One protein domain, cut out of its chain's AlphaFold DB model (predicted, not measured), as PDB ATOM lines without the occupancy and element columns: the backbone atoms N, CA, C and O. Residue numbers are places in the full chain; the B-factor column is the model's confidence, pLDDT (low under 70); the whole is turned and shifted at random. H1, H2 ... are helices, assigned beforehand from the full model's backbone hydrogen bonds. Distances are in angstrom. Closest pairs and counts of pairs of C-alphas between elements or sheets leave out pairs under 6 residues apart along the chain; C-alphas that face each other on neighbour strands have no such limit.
ATOM      1  N   ASP A  94     132.804 205.841 262.374       86.50
ATOM      2  CA  ASP A  94     133.795 205.168 261.539       86.50
ATOM      3  C   ASP A  94     134.723 206.194 260.876       86.50
ATOM      4  O   ASP A  94     135.940 206.010 260.880       86.50
ATOM      5  N   GLU A  95     134.178 207.331 260.433       85.56
ATOM      6  CA  GLU A  95     134.949 208.474 259.928       85.56
ATOM      7  C   GLU A  95     135.893 209.061 260.997       85.56
ATOM      8  O   GLU A  95     137.052 209.365 260.707       85.56
ATOM      9  N   TYR A  96     135.440 209.208 262.246       84.50
ATOM     10  CA  TYR A  96     136.286 209.672 263.353       84.50
ATOM     11  C   TYR A  96     137.392 208.666 263.706       84.50
ATOM     12  O   TYR A  96     138.560 209.038 263.839       84.50
ATOM     13  N   ASN A  97     137.053 207.379 263.793       84.50
ATOM     14  CA  ASN A  97     138.014 206.309 264.051       84.50
ATOM     15  C   ASN A  97     139.063 206.215 262.940       84.50
ATOM     16  O   ASN A  97     140.243 205.994 263.214       84.50
ATOM     17  N   GLU A  98     138.662 206.423 261.686       85.56
ATOM     18  CA  GLU A  98     139.587 206.505 260.562       85.56
ATOM     19  C   GLU A  98     140.533 207.705 260.694       85.56
ATOM     20  O   GLU A  98     141.739 207.545 260.496       85.56
ATOM     21  N   LYS A  99     140.037 208.882 261.098       84.56
ATOM     22  CA  LYS A  99     140.899 210.044 261.388       84.56
ATOM     23  C   LYS A  99     141.923 209.727 262.479       84.56
ATOM     24  O   LYS A  99     143.100 210.042 262.298       84.56
ATOM     25  N   LEU A 100     141.509 209.075 263.568       84.50
ATOM     26  CA  LEU A 100     142.408 208.663 264.653       84.50
ATOM     27  C   LEU A 100     143.447 207.635 264.196       84.50
ATOM     28  O   LEU A 100     144.627 207.780 264.517       84.50
ATOM     29  N   ARG A 101     143.041 206.627 263.414       85.12
ATOM     30  CA  ARG A 101     143.967 205.641 262.839       85.12
ATOM     31  C   ARG A 101     145.002 206.325 261.949       85.12
ATOM     32  O   ARG A 101     146.196 206.119 262.137       85.12
ATOM     33  N   ASN A 102     144.552 207.193 261.045       84.44
ATOM     34  CA  ASN A 102     145.430 207.941 260.146       84.44
ATOM     35  C   ASN A 102     146.397 208.849 260.923       84.44
ATOM     36  O   ASN A 102     147.548 209.011 260.527       84.44
ATOM     37  N   TYR A 103     145.947 209.441 262.033       85.19
ATOM     38  CA  TYR A 103     146.808 210.203 262.934       85.19
ATOM     39  C   TYR A 103     147.879 209.324 263.586       85.19
ATOM     40  O   TYR A 103     149.062 209.651 263.500       85.19
ATOM     41  N   ALA A 104     147.485 208.198 264.185       85.25
ATOM     42  CA  ALA A 104     148.409 207.274 264.838       85.25
ATOM     43  C   ALA A 104     149.464 206.738 263.857       85.25
ATOM     44  O   ALA A 104     150.654 206.737 264.169       85.25
ATOM     45  N   GLU A 105     149.046 206.371 262.642       86.25
ATOM     46  CA  GLU A 105     149.944 205.937 261.567       86.25
ATOM     47  C   GLU A 105     150.935 207.036 261.165       86.25
ATOM     48  O   GLU A 105     152.118 206.756 260.978       86.25
ATOM     49  N   ARG A 106     150.496 208.300 261.084       83.19
ATOM     50  CA  ARG A 106     151.385 209.439 260.786       83.19
ATOM     51  C   ARG A 106     152.398 209.694 261.896       83.19
ATOM     52  O   ARG A 106     153.567 209.915 261.596       83.19
ATOM     53  N   VAL A 107     151.974 209.650 263.159       84.56
ATOM     54  CA  VAL A 107     152.880 209.801 264.309       84.56
ATOM     55  C   VAL A 107     153.923 208.684 264.313       84.56
ATOM     56  O   VAL A 107     155.114 208.947 264.479       84.56
ATOM     57  N   GLN A 108     153.494 207.442 264.075       86.88
ATOM     58  CA  GLN A 108     154.400 206.299 264.025       86.88
ATOM     59  C   GLN A 108     155.373 206.388 262.842       86.88
ATOM     60  O   GLN A 108     156.563 206.125 263.014       86.88
ATOM     61  N   PHE A 109     154.898 206.816 261.669       88.25
ATOM     62  CA  PHE A 109     155.736 207.068 260.502       88.25
ATOM     63  C   PHE A 109     156.836 208.090 260.791       88.25
ATOM     64  O   PHE A 109     157.995 207.821 260.491       88.25
ATOM     65  N   ILE A 110     156.486 209.239 261.383       83.44
ATOM     66  CA  ILE A 110     157.459 210.294 261.707       83.44
ATOM     67  C   ILE A 110     158.518 209.760 262.662       83.44
ATOM     68  O   ILE A 110     159.706 209.915 262.396       83.44
ATOM     69  N   ARG A 111     158.102 209.055 263.717       85.06
ATOM     70  CA  ARG A 111     159.032 208.453 264.674       85.06
ATOM     71  C   ARG A 111     159.990 207.461 264.009       85.06
ATOM     72  O   ARG A 111     161.197 207.550 264.209       85.06
ATOM     73  N   GLU A 112     159.472 206.520 263.216       88.00
ATOM     74  CA  GLU A 112     160.311 205.540 262.506       88.00
ATOM     75  C   GLU A 112     161.237 206.225 261.480       88.00
ATOM     76  O   GLU A 112     162.386 205.813 261.311       88.00
ATOM     77  N   PHE A 113     160.770 207.288 260.817       85.81
ATOM     78  CA  PHE A 113     161.574 208.076 259.880       85.81
ATOM     79  C   PHE A 113     162.729 208.806 260.581       85.81
ATOM     80  O   PHE A 113     163.871 208.710 260.130       85.81
ATOM     81  N   GLU A 114     162.464 209.474 261.705       81.69
ATOM     82  CA  GLU A 114     163.486 210.143 262.521       81.69
ATOM     83  C   GLU A 114     164.545 209.151 263.024       81.69
ATOM     84  O   GLU A 114     165.747 209.421 262.947       81.69
ATOM     85  N   GLU A 115     164.133 207.964 263.483       84.00
ATOM     86  CA  GLU A 115     165.056 206.900 263.898       84.00
ATOM     87  C   GLU A 115     165.975 206.453 262.744       84.00
ATOM     88  O   GLU A 115     167.182 206.266 262.951       84.00
ATOM     89  N   LEU A 116     165.439 206.308 261.526       82.62
ATOM     90  CA  LEU A 116     166.226 205.967 260.334       82.62
ATOM     91  C   LEU A 116     167.204 207.079 259.942       82.62
ATOM     92  O   LEU A 116     168.341 206.785 259.557       82.62
ATOM     93  N   ASP A 117     166.803 208.342 260.053       76.19
ATOM     94  CA  ASP A 117     167.661 209.471 259.689       76.19
ATOM     95  C   ASP A 117     168.801 209.692 260.703       76.19
ATOM     96  O   ASP A 117     169.962 209.919 260.334       76.19
ATOM     97  N   ILE A 118     168.537 209.459 261.994       77.50
ATOM     98  CA  ILE A 118     169.579 209.398 263.030       77.50
ATOM     99  C   ILE A 118     170.577 208.272 262.724       77.50
ATOM    100  O   ILE A 118     171.792 208.464 262.854       77.50
ATOM    101  N   GLN A 119     170.101 207.090 262.313       76.56
ATOM    102  CA  GLN A 119     170.980 205.976 261.936       76.56
ATOM    103  C   GLN A 119     171.842 206.311 260.714       76.56
ATOM    104  O   GLN A 119     173.039 206.007 260.722       76.56
ATOM    105  N   ARG A 120     171.271 206.961 259.695       74.00
ATOM    106  CA  ARG A 120     172.012 207.455 258.523       74.00
ATOM    107  C   ARG A 120     173.122 208.411 258.942       74.00
ATOM    108  O   ARG A 120     174.270 208.208 258.552       74.00
ATOM    109  N   THR A 121     172.802 209.397 259.775       70.31
ATOM    110  CA  THR A 121     173.761 210.410 260.243       70.31
ATOM    111  C   THR A 121     174.901 209.779 261.049       70.31
ATOM    112  O   THR A 121     176.072 210.080 260.810       70.31
ATOM    113  N   LYS A 122     174.594 208.826 261.942       73.62
ATOM    114  CA  LYS A 122     175.605 208.070 262.707       73.62
ATOM    115  C   LYS A 122     176.531 207.243 261.806       73.62
ATOM    116  O   LYS A 122     177.738 207.236 262.026       73.62
ATOM    117  N   ARG A 123     175.988 206.573 260.779       67.69
ATOM    118  CA  ARG A 123     176.772 205.760 259.827       67.69
ATOM    119  C   ARG A 123     177.613 206.615 258.874       67.69
ATOM    120  O   ARG A 123     178.735 206.227 258.556       67.69
ATOM    121  N   ALA A 124     177.112 207.781 258.462       62.62
ATOM    122  CA  ALA A 124     177.847 208.730 257.621       62.62
ATOM    123  C   ALA A 124     179.114 209.270 258.312       62.62
ATOM    124  O   ALA A 124     180.116 209.513 257.648       62.62
ATOM    125  N   GLY A 125     179.101 209.387 259.645       60.78
ATOM    126  CA  GLY A 125     180.278 209.762 260.434       60.78
ATOM    127  C   GLY A 125     181.328 208.655 260.619       60.78
ATOM    128  O   GLY A 125     182.405 208.945 261.134       60.78
ATOM    129  N   GLN A 126     181.047 207.403 260.228       60.56
ATOM    130  CA  GLN A 126     181.874 206.232 260.569       60.56
ATOM    131  C   GLN A 126     182.533 205.495 259.383       60.56
ATOM    132  O   GLN A 126     183.366 204.628 259.640       60.56
ATOM    133  N   VAL A 127     182.210 205.774 258.107       50.94
ATOM    134  CA  VAL A 127     182.596 204.867 256.995       50.94
ATOM    135  C   VAL A 127     183.106 205.578 255.725       50.94
ATOM    136  O   VAL A 127     182.453 206.456 255.175       50.94
ATOM    137  N   THR A 128     184.259 205.119 255.212       51.44
ATOM    138  CA  THR A 128     184.966 205.531 253.974       51.44
ATOM    139  C   THR A 128     184.499 204.812 252.689       51.44
ATOM    140  O   THR A 128     185.116 204.958 251.635       51.44
ATOM    141  N   SER A 129     183.400 204.050 252.725       53.38
ATOM    142  CA  SER A 129     182.807 203.335 251.579       53.38
ATOM    143  C   SER A 129     181.412 203.875 251.221       53.38
ATOM    144  O   SER A 129     180.375 203.291 251.523       53.38
ATOM    145  N   PHE A 130     181.393 205.013 250.527       51.88
ATOM    146  CA  PHE A 130     180.195 205.801 250.193       51.88
ATOM    147  C   PHE A 130     179.110 205.095 249.344       51.88
ATOM    148  O   PHE A 130     177.985 205.579 249.291       51.88
ATOM    149  N   GLY A 131     179.410 203.979 248.665       53.00
ATOM    150  CA  GLY A 131     178.496 203.374 247.680       53.00
ATOM    151  C   GLY A 131     177.469 202.377 248.233       53.00
ATOM    152  O   GLY A 131     176.319 202.396 247.810       53.00
ATOM    153  N   LYS A 132     177.851 201.513 249.186       55.12
ATOM    154  CA  LYS A 132     176.965 200.435 249.683       55.12
ATOM    155  C   LYS A 132     175.951 200.906 250.730       55.12
ATOM    156  O   LYS A 132     174.864 200.352 250.811       55.12
ATOM    157  N   SER A 133     176.278 201.940 251.510       60.84
ATOM    158  CA  SER A 133     175.387 202.412 252.580       60.84
ATOM    159  C   SER A 133     174.179 203.207 252.066       60.84
ATOM    160  O   SER A 133     173.168 203.292 252.763       60.84
ATOM    161  N   LEU A 134     174.262 203.770 250.852       61.47
ATOM    162  CA  LEU A 134     173.199 204.587 250.263       61.47
ATOM    163  C   LEU A 134     172.066 203.730 249.672       61.47
ATOM    164  O   LEU A 134     170.901 204.053 249.879       61.47
ATOM    165  N   GLU A 135     172.392 202.620 249.001       69.81
ATOM    166  CA  GLU A 135     171.392 201.665 248.487       69.81
ATOM    167  C   GLU A 135     170.618 200.978 249.623       69.81
ATOM    168  O   GLU A 135     169.399 200.831 249.539       69.81
ATOM    169  N   GLU A 136     171.294 200.621 250.721       74.50
ATOM    170  CA  GLU A 136     170.649 200.057 251.916       74.50
ATOM    171  C   GLU A 136     169.680 201.047 252.580       74.50
ATOM    172  O   GLU A 136     168.601 200.660 253.030       74.50
ATOM    173  N   TYR A 137     170.036 202.335 252.635       71.62
ATOM    174  CA  TYR A 137     169.153 203.379 253.160       71.62
ATOM    175  C   TYR A 137     167.922 203.587 252.273       71.62
ATOM    176  O   TYR A 137     166.802 203.658 252.781       71.62
ATOM    177  N   ASP A 138     168.106 203.608 250.953       78.62
ATOM    178  CA  ASP A 138     167.008 203.729 249.995       78.62
ATOM    179  C   ASP A 138     166.025 202.541 250.071       78.62
ATOM    180  O   ASP A 138     164.815 202.743 249.923       78.62
ATOM    181  N   ASP A 139     166.509 201.327 250.366       83.62
ATOM    182  CA  ASP A 139     165.672 200.143 250.631       83.62
ATOM    183  C   ASP A 139     164.902 200.250 251.961       83.62
ATOM    184  O   ASP A 139     163.711 199.936 252.023       83.62
ATOM    185  N   MET A 140     165.535 200.756 253.026       83.62
ATOM    186  CA  MET A 140     164.854 201.000 254.307       83.62
ATOM    187  C   MET A 140     163.752 202.061 254.179       83.62
ATOM    188  O   MET A 140     162.643 201.854 254.676       83.62
ATOM    189  N   ILE A 141     164.019 203.156 253.462       84.56
ATOM    190  CA  ILE A 141     163.020 204.193 253.167       84.56
ATOM    191  C   ILE A 141     161.886 203.627 252.310       84.56
ATOM    192  O   ILE A 141     160.719 203.899 252.586       84.56
ATOM    193  N   TYR A 142     162.193 202.800 251.308       86.94
ATOM    194  CA  TYR A 142     161.161 202.127 250.521       86.94
ATOM    195  C   TYR A 142     160.266 201.238 251.396       86.94
ATOM    196  O   TYR A 142     159.043 201.326 251.298       86.94
ATOM    197  N   LYS A 143     160.847 200.427 252.291       88.56
ATOM    198  CA  LYS A 143     160.095 199.579 253.233       88.56
ATOM    199  C   LYS A 143     159.204 200.398 254.166       88.56
ATOM    200  O   LYS A 143     158.067 199.994 254.417       88.56
ATOM    201  N   LEU A 144     159.695 201.543 254.641       88.12
ATOM    202  CA  LEU A 144     158.923 202.467 255.470       88.12
ATOM    203  C   LEU A 144     157.742 203.058 254.686       88.12
ATOM    204  O   LEU A 144     156.595 202.953 255.117       88.12
ATOM    205  N   LEU A 145     157.993 203.612 253.498       88.88
ATOM    206  CA  LEU A 145     156.949 204.172 252.635       88.88
ATOM    207  C   LEU A 145     155.913 203.117 252.234       88.88
ATOM    208  O   LEU A 145     154.717 203.386 252.238       88.88
ATOM    209  N   TYR A 146     156.346 201.889 251.958       88.62
ATOM    210  CA  TYR A 146     155.456 200.771 251.651       88.62
ATOM    211  C   TYR A 146     154.557 200.377 252.843       88.62
ATOM    212  O   TYR A 146     153.422 199.916 252.657       88.62
ATOM    213  N   ARG A 147     155.033 200.573 254.082       87.38
ATOM    214  CA  ARG A 147     154.272 200.319 255.316       87.38
ATOM    215  C   ARG A 147     153.185 201.367 255.575       87.38
ATOM    216  O   ARG A 147     152.128 200.985 256.071       87.38
ATOM    217  N   TYR A 148     153.407 202.628 255.222       86.56
ATOM    218  CA  TYR A 148     152.498 203.717 255.601       86.56
ATOM    219  C   TYR A 148     151.726 204.350 254.429       86.56
ATOM    220  O   TYR A 148     150.681 204.949 254.655       86.56
ATOM    221  N   ASP A 149     152.160 204.182 253.173       87.56
ATOM    222  CA  ASP A 149     151.430 204.685 252.000       87.56
ATOM    223  C   ASP A 149     150.576 203.586 251.349       87.56
ATOM    224  O   ASP A 149     151.064 202.718 250.614       87.56
ATOM    225  N   SER A 150     149.264 203.637 251.591       86.56
ATOM    226  CA  SER A 150     148.301 202.687 251.020       86.56
ATOM    227  C   SER A 150     148.261 202.737 249.487       86.56
ATOM    228  O   SER A 150     148.108 201.699 248.841       86.56
ATOM    229  N   ILE A 151     148.468 203.917 248.888       89.00
ATOM    230  CA  ILE A 151     148.502 204.107 247.430       89.00
ATOM    231  C   ILE A 151     149.695 203.361 246.824       89.00
ATOM    232  O   ILE A 151     149.508 202.571 245.898       89.00
ATOM    233  N   LEU A 152     150.905 203.551 247.357       89.75
ATOM    234  CA  LEU A 152     152.112 202.847 246.921       89.75
ATOM    235  C   LEU A 152     151.951 201.331 247.064       89.75
ATOM    236  O   LEU A 152     152.299 200.588 246.145       89.75
ATOM    237  N   ARG A 153     151.370 200.865 248.178       90.56
ATOM    238  CA  ARG A 153     151.089 199.439 248.393       90.56
ATOM    239  C   ARG A 153     150.140 198.873 247.341       90.56
ATOM    240  O   ARG A 153     150.451 197.851 246.733       90.56
ATOM    241  N   ASN A 154     149.020 199.547 247.089       91.50
ATOM    242  CA  ASN A 154     148.030 199.116 246.100       91.50
ATOM    243  C   ASN A 154     148.602 199.134 244.675       91.50
ATOM    244  O   ASN A 154     148.359 198.208 243.900       91.50
ATOM    245  N   LEU A 155     149.409 200.144 244.338       92.06
ATOM    246  CA  LEU A 155     150.126 200.204 243.063       92.06
ATOM    247  C   LEU A 155     151.127 199.051 242.916       92.06
ATOM    248  O   LEU A 155     151.227 198.493 241.829       92.06
ATOM    249  N   ASN A 156     151.823 198.657 243.986       91.69
ATOM    250  CA  ASN A 156     152.749 197.521 243.964       91.69
ATOM    251  C   ASN A 156     152.013 196.178 243.798       91.69
ATOM    252  O   ASN A 156     152.428 195.347 242.995       91.69
ATOM    253  N   ILE A 157     150.886 195.973 244.493       92.06
ATOM    254  CA  ILE A 157     150.044 194.773 244.312       92.06
ATOM    255  C   ILE A 157     149.555 194.680 242.859       92.06
ATOM    256  O   ILE A 157     149.701 193.639 242.224       92.06
ATOM    257  N   SER A 158     149.037 195.786 242.319       91.50
ATOM    258  CA  SER A 158     148.584 195.883 240.924       91.50
ATOM    259  C   SER A 158     149.724 195.647 239.927       91.50
ATOM    260  O   SER A 158     149.534 194.966 238.922       91.50
ATOM    261  N   LEU A 159     150.923 196.165 240.208       93.06
ATOM    262  CA  LEU A 159     152.111 195.922 239.392       93.06
ATOM    263  C   LEU A 159     152.473 194.433 239.369       93.06
ATOM    264  O   LEU A 159     152.634 193.886 238.285       93.06
ATOM    265  N   ARG A 160     152.530 193.768 240.530       92.69
ATOM    266  CA  ARG A 160     152.838 192.328 240.615       92.69
ATOM    267  C   ARG A 160     151.840 191.471 239.847       92.69
ATOM    268  O   ARG A 160     152.257 190.610 239.083       92.69
ATOM    269  N   GLN A 161     150.544 191.751 239.987       93.38
ATOM    270  CA  GLN A 161     149.497 191.049 239.232       93.38
ATOM    271  C   GLN A 161     149.700 191.193 237.718       93.38
ATOM    272  O   GLN A 161     149.608 190.216 236.982       93.38
ATOM    273  N   ARG A 162     150.042 192.396 237.240       91.81
ATOM    274  CA  ARG A 162     150.292 192.628 235.809       91.81
ATOM    275  C   ARG A 162     151.587 191.991 235.314       91.81
ATOM    276  O   ARG A 162     151.624 191.518 234.183       91.81
ATOM    277  N   GLU A 163     152.630 191.957 236.139       92.69
ATOM    278  CA  GLU A 163     153.871 191.241 235.821       92.69
ATOM    279  C   GLU A 163     153.616 189.732 235.696       92.69
ATOM    280  O   GLU A 163     154.111 189.099 234.763       92.69
ATOM    281  N   GLU A 164     152.797 189.159 236.580       93.12
ATOM    282  CA  GLU A 164     152.348 187.767 236.483       93.12
ATOM    283  C   GLU A 164     151.522 187.527 235.211       93.12
ATOM    284  O   GLU A 164     151.818 186.592 234.463       93.12
ATOM    285  N   ASP A 165     150.560 188.402 234.907       91.62
ATOM    286  CA  ASP A 165     149.762 188.329 233.680       91.62
ATOM    287  C   ASP A 165     150.643 188.396 232.422       91.62
ATOM    288  O   ASP A 165     150.477 187.594 231.502       91.62
ATOM    289  N   GLU A 166     151.619 189.308 232.369       92.00
ATOM    290  CA  GLU A 166     152.569 189.408 231.255       92.00
ATOM    291  C   GLU A 166     153.363 188.111 231.073       92.00
ATOM    292  O   GLU A 166     153.526 187.647 229.941       92.00
ATOM    293  N   GLN A 167     153.824 187.504 232.172       91.06
ATOM    294  CA  GLN A 167     154.541 186.227 232.152       91.06
ATOM    295  C   GLN A 167     153.644 185.078 231.682       91.06
ATOM    296  O   GLN A 167     154.084 184.226 230.906       91.06
ATOM    297  N   VAL A 168     152.379 185.054 232.100       92.38
ATOM    298  CA  VAL A 168     151.392 184.072 231.630       92.38
ATOM    299  C   VAL A 168     151.139 184.240 230.131       92.38
ATOM    300  O   VAL A 168     151.152 183.250 229.395       92.38
ATOM    301  N   GLN A 169     150.976 185.472 229.643       89.81
ATOM    302  CA  GLN A 169     150.793 185.751 228.214       89.81
ATOM    303  C   GLN A 169     152.051 185.432 227.396       89.81
ATOM    304  O   GLN A 169     151.949 184.908 226.288       89.81
ATOM    305  N   LEU A 170     153.241 185.670 227.951       89.12
ATOM    306  CA  LEU A 170     154.508 185.290 227.326       89.12
ATOM    307  C   LEU A 170     154.617 183.767 227.156       89.12
ATOM    308  O   LEU A 170     155.034 183.300 226.097       89.12
ATOM    309  N   ARG A 171     154.222 182.998 228.178       90.94
ATOM    310  CA  ARG A 171     154.258 181.524 228.159       90.94
ATOM    311  C   ARG A 171     153.185 180.906 227.262       90.94
ATOM    312  O   ARG A 171     153.444 179.876 226.653       90.94
ATOM    313  N   SER A 172     151.994 181.503 227.202       88.94
ATOM    314  CA  SER A 172     150.837 180.945 226.482       88.94
ATOM    315  C   SER A 172     150.742 181.398 225.024       88.94
ATOM    316  O   SER A 172     150.566 180.567 224.138       88.94
ATOM    317  N   ALA A 173     150.868 182.700 224.760       85.25
ATOM    318  CA  ALA A 173     150.715 183.285 223.429       85.25
ATOM    319  C   ALA A 173     152.057 183.492 222.704       85.25
ATOM    320  O   ALA A 173     152.076 183.756 221.503       85.25
ATOM    321  N   GLY A 174     153.179 183.365 223.417       84.56
ATOM    322  CA  GLY A 174     154.522 183.501 222.864       84.56
ATOM    323  C   GLY A 174     155.017 184.947 222.779       84.56
ATOM    324  O   GLY A 174     154.254 185.921 222.840       84.56
ATOM    325  N   LEU A 175     156.338 185.080 222.636       88.19
ATOM    326  CA  LEU A 175     157.036 186.361 222.559       88.19
ATOM    327  C   LEU A 175     156.513 187.200 221.381       88.19
ATOM    328  O   LEU A 175     156.347 186.705 220.270       88.19
ATOM    329  N   ASN A 176     156.294 188.494 221.619       86.81
ATOM    330  CA  ASN A 176     155.795 189.470 220.639       86.81
ATOM    331  C   ASN A 176     154.400 189.196 220.045       86.81
ATOM    332  O   ASN A 176     154.009 189.887 219.095       86.81
ATOM    333  N   SER A 177     153.626 188.268 220.612       88.44
ATOM    334  CA  SER A 177     152.206 188.116 220.284       88.44
ATOM    335  C   SER A 177     151.413 189.381 220.624       88.44
ATOM    336  O   SER A 177     151.821 190.183 221.467       88.44
ATOM    337  N   PHE A 178     150.266 189.582 219.970       88.88
ATOM    338  CA  PHE A 178     149.387 190.724 220.247       88.88
ATOM    339  C   PHE A 178     148.985 190.785 221.732       88.88
ATOM    340  O   PHE A 178     149.078 191.843 222.352       88.88
ATOM    341  N   ALA A 179     148.642 189.632 222.318       86.44
ATOM    342  CA  ALA A 179     148.292 189.509 223.731       86.44
ATOM    343  C   ALA A 179     149.474 189.832 224.666       86.44
ATOM    344  O   ALA A 179     149.308 190.606 225.608       86.44
ATOM    345  N   HIS A 180     150.683 189.328 224.379       90.75
ATOM    346  CA  HIS A 180     151.880 189.663 225.158       90.75
ATOM    347  C   HIS A 180     152.242 191.152 225.052       90.75
ATOM    348  O   HIS A 180     152.535 191.781 226.064       90.75
ATOM    349  N   LYS A 181     152.166 191.752 223.854       90.81
ATOM    350  CA  LYS A 181     152.418 193.192 223.656       90.81
ATOM    351  C   LYS A 181     151.435 194.058 224.444       90.81
ATOM    352  O   LYS A 181     151.850 195.028 225.071       90.81
ATOM    353  N   GLN A 182     150.154 193.689 224.450       91.88
ATOM    354  CA  GLN A 182     149.127 194.409 225.202       91.88
ATOM    355  C   GLN A 182     149.312 194.263 226.721       91.88
ATOM    356  O   GLN A 182     149.149 195.240 227.453       91.88
ATOM    357  N   ALA A 183     149.665 193.067 227.204       89.12
ATOM    358  CA  ALA A 183     149.966 192.840 228.618       89.12
ATOM    359  C   ALA A 183     151.203 193.636 229.061       89.12
ATOM    360  O   ALA A 183     151.130 194.382 230.034       89.12
ATOM    361  N   LYS A 184     152.285 193.582 228.277       92.19
ATOM    362  CA  LYS A 184     153.520 194.337 228.518       92.19
ATOM    363  C   LYS A 184     153.278 195.844 228.611       92.19
ATOM    364  O   LYS A 184     153.774 196.480 229.534       92.19
ATOM    365  N   GLN A 185     152.460 196.412 227.720       93.69
ATOM    366  CA  GLN A 185     152.090 197.830 227.795       93.69
ATOM    367  C   GLN A 185     151.400 198.171 229.130       93.69
ATOM    368  O   GLN A 185     151.758 199.146 229.788       93.69
ATOM    369  N   LYS A 186     150.444 197.346 229.581       91.88
ATOM    370  CA  LYS A 186     149.744 197.551 230.864       91.88
ATOM    371  C   LYS A 186     150.673 197.412 232.076       91.88
ATOM    372  O   LYS A 186     150.456 198.101 233.083       91.88
ATOM    373  N   THR A 187     151.668 196.528 232.004       94.19
ATOM    374  CA  THR A 187     152.715 196.375 233.026       94.19
ATOM    375  C   THR A 187     153.613 197.604 233.073       94.19
ATOM    376  O   THR A 187     153.842 198.151 234.150       94.19
ATOM    377  N   GLU A 188     154.070 198.090 231.916       93.81
ATOM    378  CA  GLU A 188     154.880 199.308 231.810       93.81
ATOM    379  C   GLU A 188     154.130 200.524 232.377       93.81
ATOM    380  O   GLU A 188     154.692 201.259 233.186       93.81
ATOM    381  N   GLU A 189     152.836 200.674 232.077       93.44
ATOM    382  CA  GLU A 189     151.973 201.715 232.657       93.44
ATOM    383  C   GLU A 189     151.779 201.588 234.181       93.44
ATOM    384  O   GLU A 189     151.628 202.593 234.878       93.44
ATOM    385  N   ALA A 190     151.739 200.373 234.739       90.88
ATOM    386  CA  ALA A 190     151.722 200.199 236.198       90.88
ATOM    387  C   ALA A 190     153.074 200.555 236.819       90.88
ATOM    388  O   ALA A 190     153.122 201.172 237.885       90.88
ATOM    389  N   ARG A 191     154.167 200.182 236.148       93.25
ATOM    390  CA  ARG A 191     155.531 200.421 236.617       93.25
ATOM    391  C   ARG A 191     155.846 201.911 236.650       93.25
ATOM    392  O   ARG A 191     156.443 202.363 237.627       93.25
ATOM    393  N   THR A 192     155.414 202.674 235.644       94.19
ATOM    394  CA  THR A 192     155.539 204.140 235.641       94.19
ATOM    395  C   THR A 192     154.755 204.748 236.796       94.19
ATOM    396  O   THR A 192     155.357 205.411 237.629       94.19
ATOM    397  N   LYS A 193     153.470 204.403 236.968       92.56
ATOM    398  CA  LYS A 193     152.645 204.902 238.088       92.56
ATOM    399  C   LYS A 193     153.245 204.604 239.466       92.56
ATOM    400  O   LYS A 193     153.246 205.474 240.336       92.56
ATOM    401  N   HIS A 194     153.754 203.388 239.679       93.00
ATOM    402  CA  HIS A 194     154.422 203.019 240.930       93.00
ATOM    403  C   HIS A 194     155.708 203.832 241.142       93.00
ATOM    404  O   HIS A 194     155.933 204.350 242.236       93.00
ATOM    405  N   LYS A 195     156.539 203.974 240.101       91.88
ATOM    406  CA  LYS A 195     157.775 204.763 240.159       91.88
ATOM    407  C   LYS A 195     157.486 206.240 240.431       91.88
ATOM    408  O   LYS A 195     158.118 206.812 241.308       91.88
ATOM    409  N   ASP A 196     156.504 206.821 239.752       91.19
ATOM    410  CA  ASP A 196     156.119 208.224 239.911       91.19
ATOM    411  C   ASP A 196     155.625 208.502 241.338       91.19
ATOM    412  O   ASP A 196     156.034 209.488 241.953       91.19
ATOM    413  N   ARG A 197     154.812 207.601 241.917       90.50
ATOM    414  CA  ARG A 197     154.393 207.703 243.325       90.50
ATOM    415  C   ARG A 197     155.583 207.600 244.276       90.50
ATOM    416  O   ARG A 197     155.658 208.372 245.229       90.50
ATOM    417  N   LEU A 198     156.503 206.666 244.031       89.81
ATOM    418  CA  LEU A 198     157.683 206.482 244.872       89.81
ATOM    419  C   LEU A 198     158.607 207.707 244.837       89.81
ATOM    420  O   LEU A 198     159.037 208.169 245.891       89.81
ATOM    421  N   GLU A 199     158.882 208.252 243.654       88.75
ATOM    422  CA  GLU A 199     159.698 209.462 243.494       88.75
ATOM    423  C   GLU A 199     159.021 210.684 244.120       88.75
ATOM    424  O   GLU A 199     159.675 211.453 244.824       88.75
ATOM    425  N   PHE A 200     157.700 210.826 243.964       87.56
ATOM    426  CA  PHE A 200     156.926 211.856 244.656       87.56
ATOM    427  C   PHE A 200     157.123 211.778 246.177       87.56
ATOM    428  O   PHE A 200     157.500 212.772 246.798       87.56
ATOM    429  N   LEU A 201     156.954 210.593 246.773       84.94
ATOM    430  CA  LEU A 201     157.120 210.393 248.217       84.94
ATOM    431  C   LEU A 201     158.565 210.634 248.681       84.94
ATOM    432  O   LEU A 201     158.786 211.319 249.678       84.94
ATOM    433  N   LYS A 202     159.559 210.129 247.940       84.31
ATOM    434  CA  LYS A 202     160.982 210.372 248.234       84.31
ATOM    435  C   LYS A 202     161.332 211.859 248.150       84.31
ATOM    436  O   LYS A 202     162.084 212.355 248.985       84.31
ATOM    437  N   SER A 203     160.793 212.580 247.168       81.50
ATOM    438  CA  SER A 203     161.022 214.022 247.016       81.50
ATOM    439  C   SER A 203     160.399 214.829 248.158       81.50
ATOM    440  O   SER A 203     161.038 215.746 248.673       81.50
ATOM    441  N   ALA A 204     159.206 214.434 248.615       77.38
ATOM    442  CA  ALA A 204     158.547 215.031 249.770       77.38
ATOM    443  C   ALA A 204     159.380 214.851 251.050       77.38
ATOM    444  O   ALA A 204     159.504 215.793 251.827       77.38
ATOM    445  N   LEU A 205     160.020 213.687 251.220       76.50
ATOM    446  CA  LEU A 205     160.928 213.419 252.337       76.50
ATOM    447  C   LEU A 205     162.247 214.197 252.245       76.50
ATOM    448  O   LEU A 205     162.675 214.790 253.225       76.50
ATOM    449  N   ARG A 206     162.891 214.254 251.073       71.19
ATOM    450  CA  ARG A 206     164.188 214.948 250.899       71.19
ATOM    451  C   ARG A 206     164.113 216.458 251.112       71.19
ATOM    452  O   ARG A 206     165.106 217.075 251.484       71.19
ATOM    453  N   ASN A 207     162.957 217.066 250.863       59.88
ATOM    454  CA  ASN A 207     162.756 218.490 251.123       59.88
ATOM    455  C   ASN A 207     162.749 218.832 252.627       59.88
ATOM    456  O   ASN A 207     162.886 220.006 252.959       59.88
ATOM    457  N   HIS A 208     162.669 217.829 253.509       54.56
ATOM    458  CA  HIS A 208     162.777 217.971 254.963       54.56
ATOM    459  C   HIS A 208     164.227 218.152 255.469       54.56
ATOM    460  O   HIS A 208     164.434 218.730 256.529       54.56
TER     461      HIS A 208
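Overview. This is residues 94 to 208 of the 463 residues of an uncharacterized protein of Leptospiraceae bacterium (UniProt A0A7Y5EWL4). Two helical hairpins, H1 with H2 and H3 with H4, meet at a corner where H2 turns into H3; residues 94 to 101 of H1 and residues 125 to 132 stick out. The printed part has 115 residues, with four named helices, H1 to H4 in order along the chain, holding 103 of them, and no named strand; its class is all helix, and it is loose, with a radius of gyration of the C-alphas of 18.9 A, spanning 53 by 51 by 21 A.

Arrangement. Start at H1, residues 94 to 124; it touches H2, residues 132 to 148, opposite ways at 8 degrees, a shallow tilt, closest at C-alphas 109 and 148, 6.8 A. H2, with residues 145 to 147 alone, touches residues 152 to 153 of H3, residues 150 to 173, only at the corner, about perpendicular at 77 degrees, closest at C-alphas 146 and 153, 5.6 A. H3 touches H4, residues 178 to 208, opposite ways at a shallow 23 degrees, closest at C-alphas 166 and 183, 5.1 A. H2 and H4 are close but not clearly touching, 7.6 A between C-alphas 145 and 201; H1 is apart from H3 and H4. Every O i to N i+4 pair is within hydrogen-bond range in H1 and H3, 12 of 13 in H2, 26 of 27 in H4.

Along the chain. Find C-alpha 94 at (133.795, 205.168, 261.539); H1 runs 44.4 A, H2 25.4 A, H3 33.8 A and H4 46.1 A, to C-alpha 208 at (162.777, 217.971, 254.963).

Size, cuts and confidence. The farthest C-alphas, Gly 125 and Ala 173, are 54.3 A apart; the printed part has no cut and no long link. Look for pLDDT under 70 at residues 123 to 135 and 207 to 208.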